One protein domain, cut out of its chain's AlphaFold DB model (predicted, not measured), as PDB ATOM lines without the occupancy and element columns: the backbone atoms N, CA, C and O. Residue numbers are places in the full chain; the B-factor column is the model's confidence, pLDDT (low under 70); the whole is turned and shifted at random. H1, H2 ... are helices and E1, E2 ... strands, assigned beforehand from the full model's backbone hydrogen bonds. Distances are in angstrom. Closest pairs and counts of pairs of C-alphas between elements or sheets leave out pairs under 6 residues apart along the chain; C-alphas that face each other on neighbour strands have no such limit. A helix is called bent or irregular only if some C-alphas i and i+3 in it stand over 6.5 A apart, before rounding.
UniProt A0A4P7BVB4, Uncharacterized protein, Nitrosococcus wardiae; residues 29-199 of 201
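Overview. This is residues 29 to 199 of the 201 residues of an uncharacterized protein of Nitrosococcus wardiae (UniProt A0A4P7BVB4). Two long helices, H5 and H6, lie side by side and run opposite ways as the core of an elongated helical body, and H1, H2 and H3 follow one another along H6 from near its last residues back toward its first. H7 folds back on H6 at one end of this body; at the other end sits a small antiparallel sheet, order E1 E3 E2, whose E2 and E3 hairpin sticks out with residues 126 to 131. The printed part has 171 residues with seven named helices and three named strands, in the order H1 H2 H3 E1 H4 H5 E2 E3 H6 H7, and its class is mostly helix. It is only just compact, close to loose, with a radius of gyration of the C-alphas of 18.6 A, and it spans 63 by 36 by 29 A.

Along the chain. H1, residues 29 to 46, begins with C-alpha 29 at (197.265, 158.720, 252.803) and is 25.8 A long. H2 holds residues 49 to 53 and H3 residues 55 to 62; H3 is neither bent nor irregular, but only just: C-alphas 59 and 62 are 6.3 A apart. Strand E1, residues 64 to 66, comes next, then H4, residues 71 to 81, 15.3 A long. H5, residues 94 to 114, measures 30.5 A and ends with C-alpha 114 at (159.398, 149.583, 238.714). Strands E2, residues 120 to 127, and E3, residues 130 to 137, measure 20.5 A and 21.9 A. H6, residues 152 to 177, is the longest helix at 37.6 A. H7, residues 181 to 197, is irregular, with C-alphas 185 and 188 7.8 A apart and a kink of 86 degrees near residue 188; C-alpha 197 is at (188.306, 136.979, 237.577).

Arrangement. H6 is the hub and touches five helices. It touches H5 at a shallow tilt of 16 degrees, opposite ways, with the C-alphas of Ile 104 and Ile 166 closest at 4.9 A. H1, H5 and H6 form a bundle, three helices side by side. H1 touches H6 with residues 37 to 44 alone, closest at the C-alphas of Leu 37 and Ser 177, 6.1 A, but is close to H5 without clearly touching it. H2 touches H6, closest at the C-alphas of Ile 52 and Thr 167, 5.9 A. H3 touches H6 at a shallow tilt of 30 degrees, closest at the C-alphas of Glu 56 and Val 160, 5.4 A. H6 and H7 form a helical hairpin, with the C-alphas of Arg 172 and Phe 195 closest at 6.6 A. H7 only just touches H1, with 3 pairs of C-alphas within 8 A, the closest those of His 33 and Leu 181, 6.7 A. H4 only just touches H5, with 3 such pairs, at a steep tilt of 56 degrees; the C-alphas of Leu 77 and Gln 105 are closest at 6.8 A. H3 is on the sheet and at the sheet's level, with a height over the sheet of 3.4 A. E3 is the inner strand. E1 and E3 are antiparallel, with N 65 and O 135 within hydrogen-bond range at 2.9 A; E2 and E3 form a hairpin, with N 123 and O 134 at 2.9 A. E1, H4 H5 and E2 make a split strand-helix-strand unit, two strands running the same way with E3 between them, and its crossover is right-handed. In H1, H2, H4, H5 and H6 every O i to N i+4 pair is within hydrogen-bond range; in H3 it is 3 of 4 and in H7 9 of 13.

Size, cuts and confidence. The two C-alphas farthest apart, those of Glu 30 and Ser 146, are 65.0 A apart. The printed part has no cut. The links H4 to H5, residues 82 to 93, and E3 to H6, residues 138 to 151, are long. The mean pLDDT of the printed part is 92.7, and no printed residue is under 70.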
ATOM      1  N   LEU A  29     197.922 159.632 253.741       89.81
ATOM      2  CA  LEU A  29     197.265 158.720 252.803       89.81
ATOM      3  C   LEU A  29     196.726 157.478 253.513       89.81
ATOM      4  O   LEU A  29     195.576 157.119 253.279       89.81
ATOM      5  N   GLU A  30     197.503 156.889 254.420       91.56
ATOM      6  CA  GLU A  30     197.110 155.751 255.255       91.56
ATOM      7  C   GLU A  30     195.884 156.094 256.107       91.56
ATOM      8  O   GLU A  30     194.863 155.415 256.035       91.56
ATOM      9  N   SER A  31     195.913 157.223 256.822       92.06
ATOM     10  CA  SER A  31     194.769 157.684 257.620       92.06
ATOM     11  C   SER A  31     193.499 157.881 256.778       92.06
ATOM     12  O   SER A  31     192.388 157.546 257.201       92.06
ATOM     13  N   LYS A  32     193.623 158.444 255.570       93.19
ATOM     14  CA  LYS A  32     192.479 158.602 254.658       93.19
ATOM     15  C   LYS A  32     192.000 157.264 254.097       93.19
ATOM     16  O   LYS A  32     190.795 157.064 254.000       93.19
ATOM     17  N   HIS A  33     192.918 156.369 253.754       93.62
ATOM     18  CA  HIS A  33     192.602 155.041 253.249       93.62
ATOM     19  C   HIS A  33     191.840 154.219 254.292       93.62
ATOM     20  O   HIS A  33     190.744 153.756 254.005       93.62
ATOM     21  N   GLN A  34     192.327 154.162 255.533       93.62
ATOM     22  CA  GLN A  34     191.648 153.462 256.629       93.62
ATOM     23  C   GLN A  34     190.247 154.018 256.915       93.62
ATOM     24  O   GLN A  34     189.324 153.255 257.195       93.62
ATOM     25  N   ARG A  35     190.051 155.342 256.827       93.81
ATOM     26  CA  ARG A  35     188.709 155.942 256.942       93.81
ATOM     27  C   ARG A  35     187.788 155.501 255.811       93.81
ATOM     28  O   ARG A  35     186.628 155.204 256.069       93.81
ATOM     29  N   ASP A  36     188.292 155.454 254.584       94.31
ATOM     30  CA  ASP A  36     187.517 154.981 253.440       94.31
ATOM     31  C   ASP A  36     187.168 153.490 253.567       94.31
ATOM     32  O   ASP A  36     186.028 153.131 253.294       94.31
ATOM     33  N   LEU A  37     188.082 152.652 254.068       94.38
ATOM     34  CA  LEU A  37     187.808 151.238 254.349       94.38
ATOM     35  C   LEU A  37     186.730 151.061 255.422       94.38
ATOM     36  O   LEU A  37     185.795 150.297 255.227       94.38
ATOM     37  N   LYS A  38     186.798 151.821 256.523       95.12
ATOM     38  CA  LYS A  38     185.758 151.795 257.568       95.12
ATOM     39  C   LYS A  38     184.383 152.202 257.032       95.12
ATOM     40  O   LYS A  38     183.377 151.605 257.399       95.12
ATOM     41  N   ARG A  39     184.337 153.209 256.157       95.31
ATOM     42  CA  ARG A  39     183.103 153.643 255.480       95.31
ATOM     43  C   ARG A  39     182.577 152.578 254.525       95.31
ATOM     44  O   ARG A  39     181.381 152.324 254.509       95.31
ATOM     45  N   ALA A  40     183.463 151.953 253.750       96.12
ATOM     46  CA  ALA A  40     183.089 150.870 252.853       96.12
ATOM     47  C   ALA A  40     182.525 149.681 253.638       96.12
ATOM     48  O   ALA A  40     181.432 149.230 253.320       96.12
ATOM     49  N   GLN A  41     183.195 149.271 254.718       96.06
ATOM     50  CA  GLN A  41     182.723 148.198 255.587       96.06
ATOM     51  C   GLN A  41     181.344 148.504 256.168       96.06
ATOM     52  O   GLN A  41     180.451 147.679 256.067       96.06
ATOM     53  N   ARG A  42     181.125 149.723 256.673       96.00
ATOM     54  CA  ARG A  42     179.806 150.150 257.153       96.00
ATOM     55  C   ARG A  42     178.717 149.974 256.086       96.00
ATOM     56  O   ARG A  42     177.611 149.556 256.405       96.00
ATOM     57  N   ILE A  43     179.007 150.333 254.834       95.50
ATOM     58  CA  ILE A  43     178.053 150.179 253.727       95.50
ATOM     59  C   ILE A  43     177.793 148.696 253.436       95.50
ATOM     60  O   ILE A  43     176.639 148.327 253.244       95.50
ATOM     61  N   LEU A  44     178.832 147.855 253.444       95.88
ATOM     62  CA  LEU A  44     178.702 146.400 253.285       95.88
ATOM     63  C   LEU A  44     177.896 145.771 254.437       95.88
ATOM     64  O   LEU A  44     177.058 144.910 254.202       95.88
ATOM     65  N   ASP A  45     178.072 146.251 255.668       95.25
ATOM     66  CA  ASP A  45     177.321 145.776 256.836       95.25
ATOM     67  C   ASP A  45     175.831 146.162 256.758       95.25
ATOM     68  O   ASP A  45     174.959 145.399 257.175       95.25
ATOM     69  N   LEU A  46     175.520 147.342 256.203       93.94
ATOM     70  CA  LEU A  46     174.141 147.785 255.947       93.94
ATOM     71  C   LEU A  46     173.469 147.003 254.812       93.94
ATOM     72  O   LEU A  46     172.243 146.858 254.804       93.94
ATOM     73  N   LEU A  47     174.258 146.502 253.864       93.69
ATOM     74  CA  LEU A  47     173.814 145.746 252.699       93.69
ATOM     75  C   LEU A  47     174.438 144.342 252.701       93.69
ATOM     76  O   LEU A  47     175.298 144.076 251.865       93.69
ATOM     77  N   PRO A  48     174.013 143.426 253.594       93.38
ATOM     78  CA  PRO A  48     174.577 142.082 253.635       93.38
ATOM     79  C   PRO A  48     174.494 141.395 252.271       93.38
ATOM     80  O   PRO A  48     173.436 141.404 251.640       93.38
ATOM     81  N   GLU A  49     175.579 140.745 251.851       92.94
ATOM     82  CA  GLU A  49     175.700 140.134 250.520       92.94
ATOM     83  C   GLU A  49     174.524 139.207 250.184       92.94
ATOM     84  O   GLU A  49     173.933 139.322 249.113       92.94
ATOM     85  N   GLN A  50     174.113 138.362 251.133       93.25
ATOM     86  CA  GLN A  50     172.990 137.446 250.944       93.25
ATOM     87  C   GLN A  50     171.693 138.183 250.578       93.25
ATOM     88  O   GLN A  50     170.972 137.757 249.686       93.25
ATOM     89  N   ARG A  51     171.427 139.341 251.194       93.19
ATOM     90  CA  ARG A  51     170.242 140.160 250.892       93.19
ATOM     91  C   ARG A  51     170.279 140.711 249.466       93.19
ATOM     92  O   ARG A  51     169.240 140.829 248.828       93.19
ATOM     93  N   ILE A  52     171.469 141.063 248.983       95.19
ATOM     94  CA  ILE A  52     171.669 141.551 247.616       95.19
ATOM     95  C   ILE A  52     171.454 140.418 246.609       95.19
ATOM     96  O   ILE A  52     170.752 140.606 245.618       95.19
ATOM     97  N   ILE A  53     172.002 139.233 246.891       93.38
ATOM     98  CA  ILE A  53     171.820 138.031 246.065       93.38
ATOM     99  C   ILE A  53     170.341 137.623 246.015       93.38
ATOM    100  O   ILE A  53     169.821 137.333 244.939       93.38
ATOM    101  N   ASP A  54     169.649 137.669 247.154       95.19
ATOM    102  CA  ASP A  54     168.250 137.253 247.275       95.19
ATOM    103  C   ASP A  54     167.257 138.235 246.633       95.19
ATOM    104  O   ASP A  54     166.078 137.909 246.479       95.19
ATOM    105  N   LEU A  55     167.698 139.427 246.219       94.81
ATOM    106  CA  LEU A  55     166.823 140.425 245.605       94.81
ATOM    107  C   LEU A  55     166.223 139.930 244.278       94.81
ATOM    108  O   LEU A  55     165.019 140.065 244.061       94.81
ATOM    109  N   GLU A  56     167.035 139.316 243.413       95.25
ATOM    110  CA  GLU A  56     166.580 138.726 242.145       95.25
ATOM    111  C   GLU A  56     165.503 137.636 242.346       95.25
ATOM    112  O   GLU A  56     164.418 137.764 241.769       95.25
ATOM    113  N   PRO A  57     165.730 136.574 243.150       95.38
ATOM    114  CA  PRO A  57     164.718 135.541 243.349       95.38
ATOM    115  C   PRO A  57     163.468 136.071 244.064       95.38
ATOM    116  O   PRO A  57     162.367 135.623 243.736       95.38
ATOM    117  N   CYS A  58     163.591 137.058 244.962       94.81
ATOM    118  CA  CYS A  58     162.425 137.717 245.564       94.81
ATOM    119  C   CYS A  58     161.543 138.399 244.507       94.81
ATOM    120  O   CYS A  58     160.318 138.260 244.530       94.81
ATOM    121  N   LEU A  59     162.157 139.083 243.538       94.50
ATOM    122  CA  LEU A  59     161.440 139.760 242.457       94.50
ATOM    123  C   LEU A  59     160.802 138.771 241.474       94.50
ATOM    124  O   LEU A  59     159.620 138.891 241.152       94.50
ATOM    125  N   TYR A  60     161.564 137.784 241.003       92.88
ATOM    126  CA  TYR A  60     161.122 136.927 239.900       92.88
ATOM    127  C   TYR A  60     160.325 135.703 240.352       92.88
ATOM    128  O   TYR A  60     159.256 135.409 239.811       92.88
ATOM    129  N   GLN A  61     160.859 134.972 241.334       92.19
ATOM    130  CA  GLN A  61     160.328 133.673 241.749       92.19
ATOM    131  C   GLN A  61     159.239 133.845 242.802       92.19
ATOM    132  O   GLN A  61     158.124 133.356 242.620       92.19
ATOM    133  N   LEU A  62     159.555 134.565 243.883       93.62
ATOM    134  CA  LEU A  62     158.617 134.785 244.987       93.62
ATOM    135  C   LEU A  62     157.564 135.833 244.633       93.62
ATOM    136  O   LEU A  62     156.446 135.765 245.138       93.62
ATOM    137  N   ARG A  63     157.910 136.772 243.737       94.69
ATOM    138  CA  ARG A  63     157.068 137.922 243.372       94.69
ATOM    139  C   ARG A  63     156.615 138.708 244.602       94.69
ATOM    140  O   ARG A  63     155.497 139.225 244.677       94.69
ATOM    141  N   GLU A  64     157.509 138.756 245.577       95.25
ATOM    142  CA  GLU A  64     157.295 139.333 246.887       95.25
ATOM    143  C   GLU A  64     158.653 139.777 247.423       95.25
ATOM    144  O   GLU A  64     159.577 138.972 247.543       95.25
ATOM    145  N   VAL A  65     158.784 141.066 247.731       94.94
ATOM    146  CA  VAL A  65     160.026 141.646 248.244       94.94
ATOM    147  C   VAL A  65     159.767 142.227 249.628       94.94
ATOM    148  O   VAL A  65     158.919 143.114 249.760       94.94
ATOM    149  N   PRO A  66     160.477 141.780 250.676       94.12
ATOM    150  CA  PRO A  66     160.372 142.398 251.991       94.12
ATOM    151  C   PRO A  66     160.751 143.878 251.924       94.12
ATOM    152  O   PRO A  66     161.769 144.240 251.337       94.12
ATOM    153  N   LYS A  67     159.987 144.754 252.581       92.00
ATOM    154  CA  LYS A  67     160.303 146.193 252.637       92.00
ATOM    155  C   LYS A  67     161.704 146.454 253.210       92.00
ATOM    156  O   LYS A  67     162.411 147.339 252.734       92.00
ATOM    157  N   SER A  68     162.138 145.610 254.146       91.94
ATOM    158  CA  SER A  68     163.476 145.642 254.748       91.94
ATOM    159  C   SER A  68     164.627 145.447 253.752       91.94
ATOM    160  O   SER A  68     165.781 145.728 254.089       91.94
ATOM    161  N   PHE A  69     164.350 144.987 252.525       94.38
ATOM    162  CA  PHE A  69     165.348 144.939 251.457       94.38
ATOM    163  C   PHE A  69     165.654 146.334 250.906       94.38
ATOM    164  O   PHE A  69     166.787 146.574 250.504       94.38
ATOM    165  N   PHE A  70     164.688 147.256 250.930       94.31
ATOM    166  CA  PHE A  70     164.825 148.608 250.383       94.31
ATOM    167  C   PHE A  70     165.286 149.643 251.412       94.31
ATOM    168  O   PHE A  70     166.051 150.540 251.055       94.31
ATOM    169  N   ASP A  71     164.915 149.482 252.686       93.38
ATOM    170  CA  ASP A  71     165.236 150.452 253.746       93.38
ATOM    171  C   ASP A  71     166.735 150.847 253.811       93.38
ATOM    172  O   ASP A  71     167.029 152.044 253.907       93.38
ATOM    173  N   PRO A  72     167.720 149.924 253.698       94.88
ATOM    174  CA  PRO A  72     169.131 150.316 253.721       94.88
ATOM    175  C   PRO A  72     169.564 151.114 252.486       94.88
ATOM    176  O   PRO A  72     170.414 151.998 252.593       94.88
ATOM    177  N   PHE A  73     168.984 150.844 251.310       95.75
ATOM    178  CA  PHE A  73     169.270 151.635 250.114       95.75
ATOM    179  C   PHE A  73     168.719 153.052 250.246       95.75
ATOM    180  O   PHE A  73     169.416 154.012 249.910       95.75
ATOM    181  N   ASP A  74     167.503 153.194 250.780       94.81
ATOM    182  CA  ASP A  74     166.899 154.496 251.069       94.81
ATOM    183  C   ASP A  74     167.734 155.284 252.083       94.81
ATOM    184  O   ASP A  74     167.998 156.475 251.879       94.81
ATOM    185  N   GLN A  75     168.234 154.609 253.123       94.62
ATOM    186  CA  GLN A  75     169.174 155.196 254.072       94.62
ATOM    187  C   GLN A  75     170.441 155.694 253.361       94.62
ATOM    188  O   GLN A  75     170.794 156.866 253.485       94.62
ATOM    189  N   ILE A  76     171.109 154.853 252.568       94.38
ATOM    190  CA  ILE A  76     172.341 155.225 251.854       94.38
ATOM    191  C   ILE A  76     172.097 156.380 250.867       94.38
ATOM    192  O   ILE A  76     172.917 157.296 250.762       94.38
ATOM    193  N   LEU A  77     170.968 156.381 250.149       94.19
ATOM    194  CA  LEU A  77     170.572 157.490 249.277       94.19
ATOM    195  C   LEU A  77     170.403 158.792 250.060       94.19
ATOM    196  O   LEU A  77     170.878 159.842 249.616       94.19
ATOM    197  N   HIS A  78     169.735 158.737 251.211       94.00
ATOM    198  CA  HIS A  78     169.557 159.898 252.073       94.00
ATOM    199  C   HIS A  78     170.902 160.433 252.579       94.00
ATOM    200  O   HIS A  78     171.150 161.638 252.514       94.00
ATOM    201  N   GLU A  79     171.801 159.549 253.012       93.69
ATOM    202  CA  GLU A  79     173.141 159.911 253.484       93.69
ATOM    203  C   GLU A  79     173.985 160.574 252.394       93.69
ATOM    204  O   GLU A  79     174.688 161.548 252.666       93.69
ATOM    205  N   VAL A  80     173.890 160.101 251.147       91.94
ATOM    206  CA  VAL A  80     174.585 160.726 250.011       91.94
ATOM    207  C   VAL A  80     173.987 162.089 249.679       91.94
ATOM    208  O   VAL A  80     174.738 163.048 249.497       91.94
ATOM    209  N   ARG A  81     172.654 162.218 249.662       90.62
ATOM    210  CA  ARG A  81     171.969 163.504 249.419       90.62
ATOM    211  C   ARG A  81     172.297 164.549 250.482       90.62
ATOM    212  O   ARG A  81     172.455 165.720 250.156       90.62
ATOM    213  N   THR A  82     172.420 164.126 251.737       92.31
ATOM    214  CA  THR A  82     172.770 164.997 252.871       92.31
ATOM    215  C   THR A  82     174.280 165.111 253.101       92.31
ATOM    216  O   THR A  82     174.708 165.802 254.021       92.31
ATOM    217  N   ASN A  83     175.099 164.489 252.240       87.75
ATOM    218  CA  ASN A  83     176.563 164.508 252.286       87.75
ATOM    219  C   ASN A  83     177.135 164.122 253.667       87.75
ATOM    220  O   ASN A  83     178.070 164.751 254.172       87.75
ATOM    221  N   GLN A  84     176.566 163.085 254.283       90.69
ATOM    222  CA  GLN A  84     177.012 162.598 255.586       90.69
ATOM    223  C   GLN A  84     178.417 161.994 255.519       90.69
ATOM    224  O   GLN A  84     178.846 161.422 254.513       90.69
ATOM    225  N   GLU A  85     179.148 162.071 256.632       84.38
ATOM    226  CA  GLU A  85     180.543 161.623 256.684       84.38
ATOM    227  C   GLU A  85     180.727 160.132 256.384       84.38
ATOM    228  O   GLU A  85     181.787 159.736 255.892       84.38
ATOM    229  N   GLY A  86     179.716 159.307 256.661       83.00
ATOM    230  CA  GLY A  86     179.798 157.857 256.499       83.00
ATOM    231  C   GLY A  86     179.791 157.366 255.048       83.00
ATOM    232  O   GLY A  86     180.220 156.246 254.796       83.00
ATOM    233  N   VAL A  87     179.414 158.214 254.087       86.75
ATOM    234  CA  VAL A  87     179.424 157.905 252.640       86.75
ATOM    235  C   VAL A  87     180.426 158.761 251.854       86.75
ATOM    236  O   VAL A  87     180.562 158.638 250.636       86.75
ATOM    237  N   ARG A  88     181.167 159.642 252.541       90.69
ATOM    238  CA  ARG A  88     182.093 160.592 251.915       90.69
ATOM    239  C   ARG A  88     183.511 160.036 251.840       90.69
ATOM    240  O   ARG A  88     184.344 160.308 252.702       90.69
ATOM    241  N   PHE A  89     183.823 159.317 250.769       93.12
ATOM    242  CA  PHE A  89     185.189 158.861 250.507       93.12
ATOM    243  C   PHE A  89     186.136 160.030 250.199       93.12
ATOM    244  O   PHE A  89     185.769 161.001 249.532       93.12
ATOM    245  N   SER A  90     187.373 159.950 250.684       92.00
ATOM    246  CA  SER A  90     188.340 161.065 250.650       92.00
ATOM    247  C   SER A  90     189.786 160.644 250.392       92.00
ATOM    248  O   SER A  90     190.663 161.493 250.214       92.00
ATOM    249  N   GLY A  91     190.035 159.343 250.418       90.00
ATOM    250  CA  GLY A  91     191.328 158.720 250.295       90.00
ATOM    251  C   GLY A  91     191.678 158.288 248.874       90.00
ATOM    252  O   GLY A  91     191.037 158.689 247.900       90.00
ATOM    253  N   PRO A  92     192.734 157.473 248.755       88.69
ATOM    254  CA  PRO A  92     193.350 157.139 247.472       88.69
ATOM    255  C   PRO A  92     192.439 156.290 246.570       88.69
ATOM    256  O   PRO A  92     192.458 156.428 245.350       88.69
ATOM    257  N   VAL A  93     191.580 155.467 247.176       91.56
ATOM    258  CA  VAL A  93     190.619 154.583 246.492       91.56
ATOM    259  C   VAL A  93     189.243 155.225 246.279       91.56
ATOM    260  O   VAL A  93     188.356 154.604 245.692       91.56
ATOM    261  N   ARG A  94     189.066 156.496 246.681       94.31
ATOM    262  CA  ARG A  94     187.795 157.240 246.609       94.31
ATOM    263  C   ARG A  94     187.090 157.077 245.273       94.31
ATOM    264  O   ARG A  94     185.884 156.856 245.243       94.31
ATOM    265  N   LYS A  95     187.826 157.244 244.170       93.81
ATOM    266  CA  LYS A  95     187.253 157.227 242.819       93.81
ATOM    267  C   LYS A  95     186.579 155.889 242.509       93.81
ATOM    268  O   LYS A  95     185.527 155.885 241.884       93.81
ATOM    269  N   HIS A  96     187.179 154.785 242.947       94.50
ATOM    270  CA  HIS A  96     186.665 153.442 242.704       94.50
ATOM    271  C   HIS A  96     185.440 153.163 243.576       94.50
ATOM    272  O   HIS A  96     184.382 152.861 243.037       94.50
ATOM    273  N   LEU A  97     185.541 153.401 244.886       95.75
ATOM    274  CA  LEU A  97     184.422 153.209 245.815       95.75
ATOM    275  C   LEU A  97     183.216 154.088 245.463       95.75
ATOM    276  O   LEU A  97     182.090 153.606 245.408       95.75
ATOM    277  N   SER A  98     183.444 155.370 245.157       95.12
ATOM    278  CA  SER A  98     182.357 156.297 244.809       95.12
ATOM    279  C   SER A  98     181.669 155.897 243.507       95.12
ATOM    280  O   SER A  98     180.457 156.032 243.396       95.12
ATOM    281  N   ARG A  99     182.428 155.408 242.516       95.50
ATOM    282  CA  ARG A  99     181.863 154.956 241.240       95.50
ATOM    283  C   ARG A  99     180.904 153.791 241.452       95.50
ATOM    284  O   ARG A  99     179.792 153.836 240.938       95.50
ATOM    285  N   GLU A 100     181.335 152.768 242.185       96.81
ATOM    286  CA  GLU A 100     180.502 151.586 242.396       96.81
ATOM    287  C   GLU A 100     179.321 151.889 243.328       96.81
ATOM    288  O   GLU A 100     178.211 151.457 243.043       96.81
ATOM    289  N   LEU A 101     179.497 152.741 244.348       96.50
ATOM    290  CA  LEU A 101     178.383 153.207 245.181       96.50
ATOM    291  C   LEU A 101     177.310 153.936 244.355       96.50
ATOM    292  O   LEU A 101     176.122 153.678 244.519       96.50
ATOM    293  N   VAL A 102     177.716 154.807 243.425       96.50
ATOM    294  CA  VAL A 102     176.783 155.479 242.505       96.50
ATOM    295  C   VAL A 102     176.080 154.473 241.590       96.50
ATOM    296  O   VAL A 102     174.889 154.625 241.322       96.50
ATOM    297  N   ALA A 103     176.779 153.435 241.124       96.88
ATOM    298  CA  ALA A 103     176.172 152.388 240.305       96.88
ATOM    299  C   ALA A 103     175.107 151.597 241.086       96.88
ATOM    300  O   ALA A 103     174.006 151.413 240.570       96.88
ATOM    301  N   ILE A 104     175.386 151.232 242.344       97.38
ATOM    302  CA  ILE A 104     174.415 150.600 243.256       97.38
ATOM    303  C   ILE A 104     173.179 151.493 243.417       97.38
ATOM    304  O   ILE A 104     172.051 151.046 243.226       97.38
ATOM    305  N   GLN A 105     173.385 152.778 243.718       96.31
ATOM    306  CA  GLN A 105     172.298 153.740 243.912       96.31
ATOM    307  C   GLN A 105     171.448 153.940 242.658       96.31
ATOM    308  O   GLN A 105     170.227 154.037 242.751       96.31
ATOM    309  N   THR A 106     172.087 153.997 241.491       96.69
ATOM    310  CA  THR A 106     171.391 154.165 240.211       96.69
ATOM    311  C   THR A 106     170.550 152.934 239.886       96.69
ATOM    312  O   THR A 106     169.387 153.080 239.516       96.69
ATOM    313  N   GLY A 107     171.106 151.732 240.069       96.69
ATOM    314  CA  GLY A 107     170.366 150.480 239.898       96.69
ATOM    315  C   GLY A 107     169.173 150.393 240.848       96.69
ATOM    316  O   GLY A 107     168.061 150.108 240.413       96.69
ATOM    317  N   TYR A 108     169.368 150.752 242.121       97.19
ATOM    318  CA  TYR A 108     168.285 150.801 243.104       97.19
ATOM    319  C   TYR A 108     167.186 151.797 242.722       97.19
ATOM    320  O   TYR A 108     166.010 151.456 242.775       97.19
ATOM    321  N   GLN A 109     167.538 153.014 242.302       96.75
ATOM    322  CA  GLN A 109     166.545 154.013 241.896       96.75
ATOM    323  C   GLN A 109     165.695 153.531 240.718       96.75
ATOM    324  O   GLN A 109     164.478 153.700 240.747       96.75
ATOM    325  N   ARG A 110     166.318 152.899 239.716       97.38
ATOM    326  CA  ARG A 110     165.606 152.306 238.575       97.38
ATOM    327  C   ARG A 110     164.696 151.165 239.017       97.38
ATOM    328  O   ARG A 110     163.511 151.178 238.699       97.38
ATOM    329  N   LEU A 111     165.203 150.249 239.840       97.31
ATOM    330  CA  LEU A 111     164.387 149.178 240.406       97.31
ATOM    331  C   LEU A 111     163.188 149.736 241.183       97.31
ATOM    332  O   LEU A 111     162.065 149.281 241.000       97.31
ATOM    333  N   ARG A 112     163.397 150.760 242.015       96.25
ATOM    334  CA  ARG A 112     162.339 151.359 242.834       96.25
ATOM    335  C   ARG A 112     161.248 152.028 241.996       96.25
ATOM    336  O   ARG A 112     160.102 152.045 242.435       96.25
ATOM    337  N   THR A 113     161.583 152.538 240.807       95.88
ATOM    338  CA  THR A 113     160.587 153.064 239.856       95.88
ATOM    339  C   THR A 113     159.734 151.978 239.198       95.88
ATOM    340  O   THR A 113     158.644 152.283 238.728       95.88
ATOM    341  N   LEU A 114     160.187 150.723 239.193       95.50
ATOM    342  CA  LEU A 114     159.398 149.583 238.714       95.50
ATOM    343  C   LEU A 114     158.635 148.895 239.851       95.50
ATOM    344  O   LEU A 114     157.512 148.436 239.665       95.50
ATOM    345  N   VAL A 115     159.244 148.811 241.035       95.69
ATOM    346  CA  VAL A 115     158.645 148.213 242.233       95.69
ATOM    347  C   VAL A 115     157.863 149.274 242.990       95.69
ATOM    348  O   VAL A 115     158.321 149.797 244.004       95.69
ATOM    349  N   GLN A 116     156.698 149.635 242.464       94.44
ATOM    350  CA  GLN A 116     155.750 150.568 243.066       94.44
ATOM    351  C   GLN A 116     154.326 150.291 242.565       94.44
ATOM    352  O   GLN A 116     154.130 149.466 241.681       94.44
ATOM    353  N   VAL A 117     153.338 150.979 243.139       92.25
ATOM    354  CA  VAL A 117     151.930 150.891 242.718       92.25
ATOM    355  C   VAL A 117     151.781 151.484 241.303       92.25
ATOM    356  O   VAL A 117     152.354 152.554 241.072       92.25
ATOM    357  N   PRO A 118     150.974 150.883 240.403       92.62
ATOM    358  CA  PRO A 118     150.084 149.735 240.630       92.62
ATOM    359  C   PRO A 118     150.719 148.346 240.477       92.62
ATOM    360  O   PRO A 118     150.147 147.381 240.973       92.62
ATOM    361  N   GLU A 119     151.878 148.215 239.835       93.94
ATOM    362  CA  GLU A 119     152.471 146.916 239.477       93.94
ATOM    363  C   GLU A 119     152.919 146.099 240.700       93.94
ATOM    364  O   GLU A 119     152.959 144.867 240.669       93.94
ATOM    365  N   TRP A 120     153.248 146.786 241.792       96.19
ATOM    366  CA  TRP A 120     153.603 146.206 243.080       96.19
ATOM    367  C   TRP A 120     152.838 146.904 244.198       96.19
ATOM    368  O   TRP A 120     152.937 148.118 244.379       96.19
ATOM    369  N   GLU A 121     152.120 146.128 245.001       96.12
ATOM    370  CA  GLU A 121     151.272 146.651 246.066       96.12
ATOM    371  C   GLU A 121     151.881 146.405 247.448       96.12
ATOM    372  O   GLU A 121     152.459 145.339 247.700       96.12
ATOM    373  N   PRO A 122     151.762 147.376 248.371       95.06
ATOM    374  CA  PRO A 122     152.159 147.171 249.750       95.06
ATOM    375  C   PRO A 122     151.224 146.153 250.408       95.06
ATOM    376  O   PRO A 122     150.003 146.280 250.371       95.06
ATOM    377  N   TYR A 123     151.813 145.155 251.052       93.56
ATOM    378  CA  TYR A 123     151.100 144.098 251.756       93.56
ATOM    379  C   TYR A 123     151.776 143.843 253.103       93.56
ATOM    380  O   TYR A 123     153.004 143.877 253.193       93.56
ATOM    381  N   SER A 124     151.002 143.581 254.157       92.88
ATOM    382  CA  SER A 124     151.546 143.124 255.436       92.88
ATOM    383  C   SER A 124     151.013 141.744 255.795       92.88
ATOM    384  O   SER A 124     149.882 141.380 255.469       92.88
ATOM    385  N   ARG A 125     151.850 140.944 256.459       92.50
ATOM    386  CA  ARG A 125     151.426 139.692 257.095       92.50
ATOM    387  C   ARG A 125     152.124 139.503 258.430       92.50
ATOM    388  O   ARG A 125     153.249 139.956 258.625       92.50
ATOM    389  N   THR A 126     151.440 138.834 259.352       91.81
ATOM    390  CA  THR A 126     152.019 138.470 260.648       91.81
ATOM    391  C   THR A 126     152.841 137.195 260.489       91.81
ATOM    392  O   THR A 126     152.295 136.155 260.127       91.81
ATOM    393  N   GLU A 127     154.139 137.270 260.769       87.44
ATOM    394  CA  GLU A 127     155.066 136.133 260.821       87.44
ATOM    395  C   GLU A 127     155.733 136.107 262.196       87.44
ATOM    396  O   GLU A 127     156.232 137.131 262.663       87.44
ATOM    397  N   ASP A 128     155.736 134.951 262.860       87.00
ATOM    398  CA  ASP A 128     156.339 134.774 264.191       87.00
ATOM    399  C   ASP A 128     155.811 135.766 265.253       87.00
ATOM    400  O   ASP A 128     156.532 136.194 266.151       87.00
ATOM    401  N   GLY A 129     154.541 136.175 265.134       87.94
ATOM    402  CA  GLY A 129     153.916 137.159 266.025       87.94
ATOM    403  C   GLY A 129     154.316 138.617 265.763       87.94
ATOM    404  O   GLY A 129     153.896 139.496 266.513       87.94
ATOM    405  N   MET A 130     155.086 138.894 264.706       89.31
ATOM    406  CA  MET A 130     155.461 140.244 264.285       89.31
ATOM    407  C   MET A 130     154.859 140.588 262.921       89.31
ATOM    408  O   MET A 130     154.872 139.780 261.993       89.31
ATOM    409  N   GLU A 131     154.350 141.811 262.779       90.50
ATOM    410  CA  GLU A 131     153.893 142.314 261.485       90.50
ATOM    411  C   GLU A 131     155.097 142.622 260.585       90.50
ATOM    412  O   GLU A 131     155.984 143.399 260.948       90.50
ATOM    413  N   ARG A 132     155.131 142.007 259.400       92.62
ATOM    414  CA  ARG A 132     156.149 142.242 258.373       92.62
ATOM    415  C   ARG A 132     155.504 142.836 257.126       92.62
ATOM    416  O   ARG A 132     154.409 142.439 256.734       92.62
ATOM    417  N   TYR A 133     156.206 143.782 256.508       94.38
ATOM    418  CA  TYR A 133     155.743 144.539 255.346       94.38
ATOM    419  C   TYR A 133     156.499 144.114 254.088       94.38
ATOM    420  O   TYR A 133     157.723 143.966 254.111       94.38
ATOM    421  N   TYR A 134     155.772 143.982 252.986       95.56
ATOM    422  CA  TYR A 134     156.254 143.482 251.704       95.56
ATOM    423  C   TYR A 134     155.698 144.323 250.556       95.56
ATOM    424  O   TYR A 134     154.668 144.986 250.684       95.56
ATOM    425  N   TRP A 135     156.374 144.242 249.419       96.00
ATOM    426  CA  TRP A 135     155.849 144.598 248.110       96.00
ATOM    427  C   TRP A 135     155.469 143.314 247.394       96.00
ATOM    428  O   TRP A 135     156.335 142.472 247.154       96.00
ATOM    429  N   ARG A 136     154.192 143.150 247.064       96.25
ATOM    430  CA  ARG A 136     153.675 141.979 246.358       96.25
ATOM    431  C   ARG A 136     153.357 142.348 244.917       96.25
ATOM    432  O   ARG A 136     152.716 143.365 244.673       96.25
ATOM    433  N   PHE A 137     153.785 141.521 243.971       95.69
ATOM    434  CA  PHE A 137     153.501 141.753 242.558       95.69
ATOM    435  C   PHE A 137     151.999 141.643 242.274       95.69
ATOM    436  O   PHE A 137     151.382 140.612 242.574       95.69
ATOM    437  N   ASN A 138     151.434 142.673 241.653       93.75
ATOM    438  CA  ASN A 138     150.050 142.699 241.211       93.75
ATOM    439  C   ASN A 138     149.983 142.366 239.714       93.75
ATOM    440  O   ASN A 138     150.328 143.176 238.857       93.75
ATOM    441  N   LYS A 139     149.517 141.158 239.383       89.44
ATOM    442  CA  LYS A 139     149.313 140.750 237.983       89.44
ATOM    443  C   LYS A 139     148.149 141.476 237.319       89.44
ATOM    444  O   LYS A 139     148.189 141.680 236.108       89.44
ATOM    445  N   ASP A 140     147.137 141.844 238.093       89.06
ATOM    446  CA  ASP A 140     145.914 142.459 237.584       89.06
ATOM    447  C   ASP A 140     146.181 143.898 237.117       89.06
ATOM    448  O   ASP A 140     145.511 144.380 236.211       89.06
ATOM    449  N   ALA A 141     147.239 144.540 237.630       88.88
ATOM    450  CA  ALA A 141     147.733 145.830 237.139       88.88
ATOM    451  C   ALA A 141     148.159 145.808 235.657       88.88
ATOM    452  O   ALA A 141     148.227 146.854 235.018       88.88
ATOM    453  N   PHE A 142     148.427 144.623 235.101       88.31
ATOM    454  CA  PHE A 142     148.839 144.431 233.709       88.31
ATOM    455  C   PHE A 142     147.705 143.952 232.799       88.31
ATOM    456  O   PHE A 142     147.943 143.674 231.620       88.31
ATOM    457  N   ALA A 143     146.491 143.795 233.325       85.50
ATOM    458  CA  ALA A 143     145.338 143.419 232.527       85.50
ATOM    459  C   ALA A 143     144.876 144.607 231.669       85.50
ATOM    460  O   ALA A 143     144.745 145.728 232.159       85.50
ATOM    461  N   ASP A 144     144.623 144.376 230.381       79.88
ATOM    462  CA  ASP A 144     143.949 145.370 229.542       79.88
ATOM    463  C   ASP A 144     142.439 145.456 229.850       79.88
ATOM    464  O   ASP A 144     141.917 144.722 230.687       79.88
ATOM    465  N   GLU A 145     141.707 146.339 229.160       73.31
ATOM    466  CA  GLU A 145     140.249 146.505 229.334       73.31
ATOM    467  C   GLU A 145     139.448 145.205 229.103       73.31
ATOM    468  O   GLU A 145     138.296 145.100 229.519       73.31
ATOM    469  N   SER A 146     140.053 144.205 228.448       73.81
ATOM    470  CA  SER A 146     139.480 142.875 228.206       73.81
ATOM    471  C   SER A 146     139.964 141.813 229.204       73.81
ATOM    472  O   SER A 146     139.616 140.641 229.062       73.81
ATOM    473  N   GLY A 147     140.764 142.192 230.205       72.75
ATOM    474  CA  GLY A 147     141.324 141.284 231.206       72.75
ATOM    475  C   GLY A 147     142.559 140.504 230.738       72.75
ATOM    476  O   GLY A 147     142.972 139.562 231.415       72.75
ATOM    477  N   ILE A 148     143.142 140.840 229.580       70.44
ATOM    478  CA  ILE A 148     144.275 140.107 229.000       70.44
ATOM    479  C   ILE A 148     145.584 140.689 229.555       70.44
ATOM    480  O   ILE A 148     145.860 141.870 229.327       70.44
ATOM    481  N   PRO A 149     146.428 139.891 230.240       74.81
ATOM    482  CA  PRO A 149     147.700 140.374 230.765       74.81
ATOM    483  C   PRO A 149     148.649 140.778 229.634       74.81
ATOM    484  O   PRO A 149     148.970 139.958 228.768       74.81
ATOM    485  N   LYS A 150     149.158 142.012 229.661       81.12
ATOM    486  CA  LYS A 150     150.174 142.511 228.724       81.12
ATOM    487  C   LYS A 150     151.429 142.946 229.466       81.12
ATOM    488  O   LYS A 150     151.361 143.562 230.517       81.12
ATOM    489  N   ASN A 151     152.592 142.628 228.906       85.12
ATOM    490  CA  ASN A 151     153.911 143.123 229.328       85.12
ATOM    491  C   ASN A 151     154.364 142.795 230.769       85.12
ATOM    492  O   ASN A 151     155.471 143.169 231.142       85.12
ATOM    493  N   TYR A 152     153.601 142.035 231.565       87.62
ATOM    494  CA  TYR A 152     154.002 141.708 232.942       87.62
ATOM    495  C   TYR A 152     155.312 140.899 233.011       87.62
ATOM    496  O   TYR A 152     156.091 141.060 233.945       87.62
ATOM    497  N   ALA A 153     155.568 140.025 232.027       89.56
ATOM    498  CA  ALA A 153     156.817 139.265 231.947       89.56
ATOM    499  C   ALA A 153     158.012 140.194 231.691       89.56
ATOM    500  O   ALA A 153     159.012 140.099 232.391       89.56
ATOM    501  N   GLN A 154     157.851 141.148 230.768       93.19
ATOM    502  CA  GLN A 154     158.861 142.165 230.488       93.19
ATOM    503  C   GLN A 154     159.152 143.017 231.732       93.19
ATOM    504  O   GLN A 154     160.311 143.247 232.047       93.19
ATOM    505  N   HIS A 155     158.123 143.426 232.482       94.38
ATOM    506  CA  HIS A 155     158.309 144.179 233.732       94.38
ATOM    507  C   HIS A 155     159.131 143.406 234.767       94.38
ATOM    508  O   HIS A 155     159.997 143.971 235.433       94.38
ATOM    509  N   LEU A 156     158.866 142.102 234.909       94.19
ATOM    510  CA  LEU A 156     159.636 141.237 235.803       94.19
ATOM    511  C   LEU A 156     161.086 141.083 235.331       94.19
ATOM    512  O   LEU A 156     161.986 141.139 236.167       94.19
ATOM    513  N   ASP A 157     161.317 140.934 234.026       95.44
ATOM    514  CA  ASP A 157     162.665 140.862 233.451       95.44
ATOM    515  C   ASP A 157     163.441 142.174 233.685       95.44
ATOM    516  O   ASP A 157     164.581 142.136 234.144       95.44
ATOM    517  N   GLU A 158     162.805 143.336 233.499       96.31
ATOM    518  CA  GLU A 158     163.405 144.650 233.783       96.31
ATOM    519  C   GLU A 158     163.749 144.821 235.275       96.31
ATOM    520  O   GLU A 158     164.833 145.301 235.625       96.31
ATOM    521  N   CYS A 159     162.871 144.369 236.181       96.44
ATOM    522  CA  CYS A 159     163.157 144.350 237.619       96.44
ATOM    523  C   CYS A 159     164.382 143.478 237.939       96.44
ATOM    524  O   CYS A 159     165.258 143.881 238.709       96.44
ATOM    525  N   VAL A 160     164.449 142.282 237.348       96.00
ATOM    526  CA  VAL A 160     165.561 141.342 237.531       96.00
ATOM    527  C   VAL A 160     166.866 141.912 236.992       96.00
ATOM    528  O   VAL A 160     167.897 141.807 237.656       96.00
ATOM    529  N   ASP A 161     166.838 142.550 235.829       97.00
ATOM    530  CA  ASP A 161     168.028 143.146 235.236       97.00
ATOM    531  C   ASP A 161     168.594 144.258 236.126       97.00
ATOM    532  O   ASP A 161     169.800 144.273 236.390       97.00
ATOM    533  N   HIS A 162     167.745 145.116 236.703       97.38
ATOM    534  CA  HIS A 162     168.202 146.107 237.681       97.38
ATOM    535  C   HIS A 162     168.714 145.477 238.981       97.38
ATOM    536  O   HIS A 162     169.721 145.940 239.520       97.38
ATOM    537  N   ALA A 163     168.096 144.398 239.471       96.94
ATOM    538  CA  ALA A 163     168.624 143.660 240.620       96.94
ATOM    539  C   ALA A 163     170.024 143.086 240.332       96.94
ATOM    540  O   ALA A 163     170.938 143.245 241.140       96.94
ATOM    541  N   ARG A 164     170.243 142.518 239.142       96.12
ATOM    542  CA  ARG A 164     171.557 142.022 238.699       96.12
ATOM    543  C   ARG A 164     172.585 143.140 238.542       96.12
ATOM    544  O   ARG A 164     173.753 142.944 238.881       96.12
ATOM    545  N   GLU A 165     172.184 144.311 238.041       96.25
ATOM    546  CA  GLU A 165     173.045 145.502 237.989       96.25
ATOM    547  C   GLU A 165     173.513 145.913 239.392       96.25
ATOM    548  O   GLU A 165     174.710 146.157 239.586       96.25
ATOM    549  N   ILE A 166     172.593 145.936 240.365       97.50
ATOM    550  CA  ILE A 166     172.893 146.214 241.777       97.50
ATOM    551  C   ILE A 166     173.881 145.180 242.317       97.50
ATOM    552  O   ILE A 166     174.916 145.571 242.855       97.50
ATOM    553  N   THR A 167     173.622 143.884 242.121       97.06
ATOM    554  CA  THR A 167     174.493 142.797 242.597       97.06
ATOM    555  C   THR A 167     175.906 142.904 242.035       97.06
ATOM    556  O   THR A 167     176.877 142.878 242.790       97.06
ATOM    557  N   ARG A 168     176.050 143.121 240.721       96.75
ATOM    558  CA  ARG A 168     177.370 143.299 240.093       96.75
ATOM    559  C   ARG A 168     178.093 144.532 240.632       96.75
ATOM    560  O   ARG A 168     179.295 144.483 240.878       96.75
ATOM    561  N   ALA A 169     177.386 145.651 240.803       97.25
ATOM    562  CA  ALA A 169     177.972 146.871 241.356       97.25
ATOM    563  C   ALA A 169     178.389 146.697 242.825       97.25
ATOM    564  O   ALA A 169     179.467 147.149 243.207       97.25
ATOM    565  N   TYR A 170     177.587 145.986 243.618       97.69
ATOM    566  CA  TYR A 170     177.899 145.619 244.997       97.69
ATOM    567  C   TYR A 170     179.163 144.753 245.082       97.69
ATOM    568  O   TYR A 170     180.094 145.093 245.808       97.69
ATOM    569  N   GLN A 171     179.267 143.708 244.260       96.81
ATOM    570  CA  GLN A 171     180.458 142.853 244.206       96.81
ATOM    571  C   GLN A 171     181.709 143.638 243.784       96.81
ATOM    572  O   GLN A 171     182.775 143.502 244.386       96.81
ATOM    573  N   ARG A 172     181.596 144.535 242.793       97.31
ATOM    574  CA  ARG A 172     182.705 145.434 242.428       97.31
ATOM    575  C   ARG A 172     183.083 146.389 243.559       97.31
ATOM    576  O   ARG A 172     184.269 146.679 243.722       97.31
ATOM    577  N   PHE A 173     182.110 146.875 244.330       97.50
ATOM    578  CA  PHE A 173     182.351 147.719 245.497       97.50
ATOM    579  C   PHE A 173     183.114 146.959 246.591       97.50
ATOM    580  O   PHE A 173     184.109 147.479 247.098       97.50
ATOM    581  N   GLN A 174     182.720 145.717 246.881       96.44
ATOM    582  CA  GLN A 174     183.418 144.826 247.811       96.44
ATOM    583  C   GLN A 174     184.872 144.596 247.372       96.44
ATOM    584  O   GLN A 174     185.792 144.930 248.118       96.44
ATOM    585  N   ILE A 175     185.103 144.201 246.115       95.94
ATOM    586  CA  ILE A 175     186.457 144.022 245.556       95.94
ATOM    587  C   ILE A 175     187.277 145.325 245.620       95.94
ATOM    588  O   ILE A 175     188.479 145.307 245.892       95.94
ATOM    589  N   ALA A 176     186.655 146.483 245.367       95.31
ATOM    590  CA  ALA A 176     187.325 147.781 245.460       95.31
ATOM    591  C   ALA A 176     187.700 148.165 246.897       95.31
ATOM    592  O   ALA A 176     188.694 148.872 247.092       95.31
ATOM    593  N   SER A 177     186.937 147.699 247.886       94.88
ATOM    594  CA  SER A 177     187.237 147.895 249.306       94.88
ATOM    595  C   SER A 177     188.416 147.046 249.793       94.88
ATOM    596  O   SER A 177     189.042 147.388 250.784       94.88
ATOM    597  N   GLU A 178     188.806 146.008 249.054       93.94
ATOM    598  CA  GLU A 178     189.942 145.140 249.395       93.94
ATOM    599  C   GLU A 178     191.285 145.635 248.832       93.94
ATOM    600  O   GLU A 178     192.313 144.969 248.974       93.94
ATOM    601  N   ILE A 179     191.315 146.784 248.148       93.25
ATOM    602  CA  ILE A 179     192.574 147.350 247.651       93.25
ATOM    603  C   ILE A 179     193.420 147.808 248.826       93.25
ATOM    604  O   ILE A 179     193.017 148.691 249.579       93.25
ATOM    605  N   HIS A 180     194.642 147.294 248.912       91.31
ATOM    606  CA  HIS A 180     195.612 147.779 249.882       91.31
ATOM    607  C   HIS A 180     196.198 149.137 249.453       91.31
ATOM    608  O   HIS A 180     196.366 149.404 248.262       91.31
ATOM    609  N   LEU A 181     196.610 149.994 250.399       88.38
ATOM    610  CA  LEU A 181     197.160 151.325 250.084       88.38
ATOM    611  C   LEU A 181     198.266 151.274 249.015       88.38
ATOM    612  O   LEU A 181     198.264 152.077 248.080       88.38
ATOM    613  N   LEU A 182     199.187 150.316 249.137       86.94
ATOM    614  CA  LEU A 182     200.320 150.142 248.217       86.94
ATOM    615  C   LEU A 182     199.896 149.743 246.796       86.94
ATOM    616  O   LEU A 182     200.634 149.989 245.847       86.94
ATOM    617  N   GLU A 183     198.708 149.166 246.642       88.75
ATOM    618  CA  GLU A 183     198.140 148.777 245.352       88.75
ATOM    619  C   GLU A 183     197.444 149.953 244.648       88.75
ATOM    620  O   GLU A 183     197.202 149.890 243.444       88.75
ATOM    621  N   THR A 184     197.167 151.059 245.356       88.56
ATOM    622  CA  THR A 184     196.461 152.231 244.802       88.56
ATOM    623  C   THR A 184     197.035 152.730 243.466       88.56
ATOM    624  O   THR A 184     196.245 152.952 242.545       88.56
ATOM    625  N   PRO A 185     198.363 152.905 243.284       87.94
ATOM    626  CA  PRO A 185     198.908 153.442 242.031       87.94
ATOM    627  C   PRO A 185     198.558 152.591 240.802       87.94
ATOM    628  O   PRO A 185     198.430 153.110 239.695       87.94
ATOM    629  N   VAL A 186     198.362 151.287 241.008       91.06
ATOM    630  CA  VAL A 186     198.018 150.307 239.970       91.06
ATOM    631  C   VAL A 186     196.570 149.809 240.079       91.06
ATOM    632  O   VAL A 186     196.160 148.938 239.309       91.06
ATOM    633  N   ALA A 187     195.761 150.402 240.966       90.62
ATOM    634  CA  ALA A 187     194.396 149.975 241.279       90.62
ATOM    635  C   ALA A 187     193.503 149.873 240.044       90.62
ATOM    636  O   ALA A 187     192.714 148.943 239.931       90.62
ATOM    637  N   ARG A 188     193.654 150.783 239.072       91.38
ATOM    638  CA  ARG A 188     192.882 150.733 237.821       91.38
ATOM    639  C   ARG A 188     193.060 149.399 237.090       91.38
ATOM    640  O   ARG A 188     192.072 148.830 236.644       91.38
ATOM    641  N   TYR A 189     194.296 148.923 236.964       92.56
ATOM    642  CA  TYR A 189     194.607 147.684 236.248       92.56
ATOM    643  C   TYR A 189     194.264 146.458 237.091       92.56
ATOM    644  O   TYR A 189     193.658 145.516 236.579       92.56
ATOM    645  N   LEU A 190     194.598 146.497 238.386       92.31
ATOM    646  CA  LEU A 190     194.293 145.414 239.317       92.31
ATOM    647  C   LEU A 190     192.790 145.169 239.425       92.31
ATOM    648  O   LEU A 190     192.361 144.029 239.297       92.31
ATOM    649  N   LEU A 191     191.985 146.222 239.577       92.88
ATOM    650  CA  LEU A 191     190.533 146.088 239.643       92.88
ATOM    651  C   LEU A 191     189.942 145.556 238.349       92.88
ATOM    652  O   LEU A 191     189.131 144.643 238.397       92.88
ATOM    653  N   SER A 192     190.369 146.060 237.188       92.75
ATOM    654  CA  SER A 192     189.902 145.509 235.912       92.75
ATOM    655  C   SER A 192     190.202 144.016 235.779       92.75
ATOM    656  O   SER A 192     189.395 143.290 235.205       92.75
ATOM    657  N   ARG A 193     191.336 143.546 236.314       94.44
ATOM    658  CA  ARG A 193     191.665 142.117 236.350       94.44
ATOM    659  C   ARG A 193     190.781 141.359 237.345       94.44
ATOM    660  O   ARG A 193     190.118 140.414 236.933       94.44
ATOM    661  N   ARG A 194     190.709 141.816 238.603       94.06
ATOM    662  CA  ARG A 194     189.905 141.188 239.668       94.06
ATOM    663  C   ARG A 194     188.425 141.111 239.292       94.06
ATOM    664  O   ARG A 194     187.797 140.087 239.524       94.06
ATOM    665  N   PHE A 195     187.872 142.141 238.649       94.25
ATOM    666  CA  PHE A 195     186.482 142.132 238.189       94.25
ATOM    667  C   PHE A 195     186.226 141.049 237.138       94.25
ATOM    668  O   PHE A 195     185.206 140.373 237.206       94.25
ATOM    669  N   ARG A 196     187.151 140.834 236.194       93.06
ATOM    670  CA  ARG A 196     187.035 139.738 235.215       93.06
ATOM    671  C   ARG A 196     187.169 138.369 235.874       93.06
ATOM    672  O   ARG A 196     186.402 137.479 235.535       93.06
ATOM    673  N   GLU A 197     188.106 138.221 236.811       93.06
ATOM    674  CA  GLU A 197     188.306 136.979 237.577       93.06
ATOM    675  C   GLU A 197     187.037 136.580 238.349       93.06
ATOM    676  O   GLU A 197     186.709 135.400 238.408       93.06
ATOM    677  N   HIS A 198     186.290 137.560 238.864       88.75
ATOM    678  CA  HIS A 198     185.031 137.347 239.587       88.75
ATOM    679  C   HIS A 198     183.779 137.398 238.688       88.75
ATOM    680  O   HIS A 198     182.666 137.319 239.195       88.75
ATOM    681  N   GLY A 199     183.923 137.551 237.366       89.38
ATOM    682  CA  GLY A 199     182.784 137.592 236.435       89.38
ATOM    683  C   GLY A 199     181.900 138.847 236.524       89.38
ATOM    684  O   GLY A 199     180.757 138.823 236.075       89.38
TER     685      GLY A 199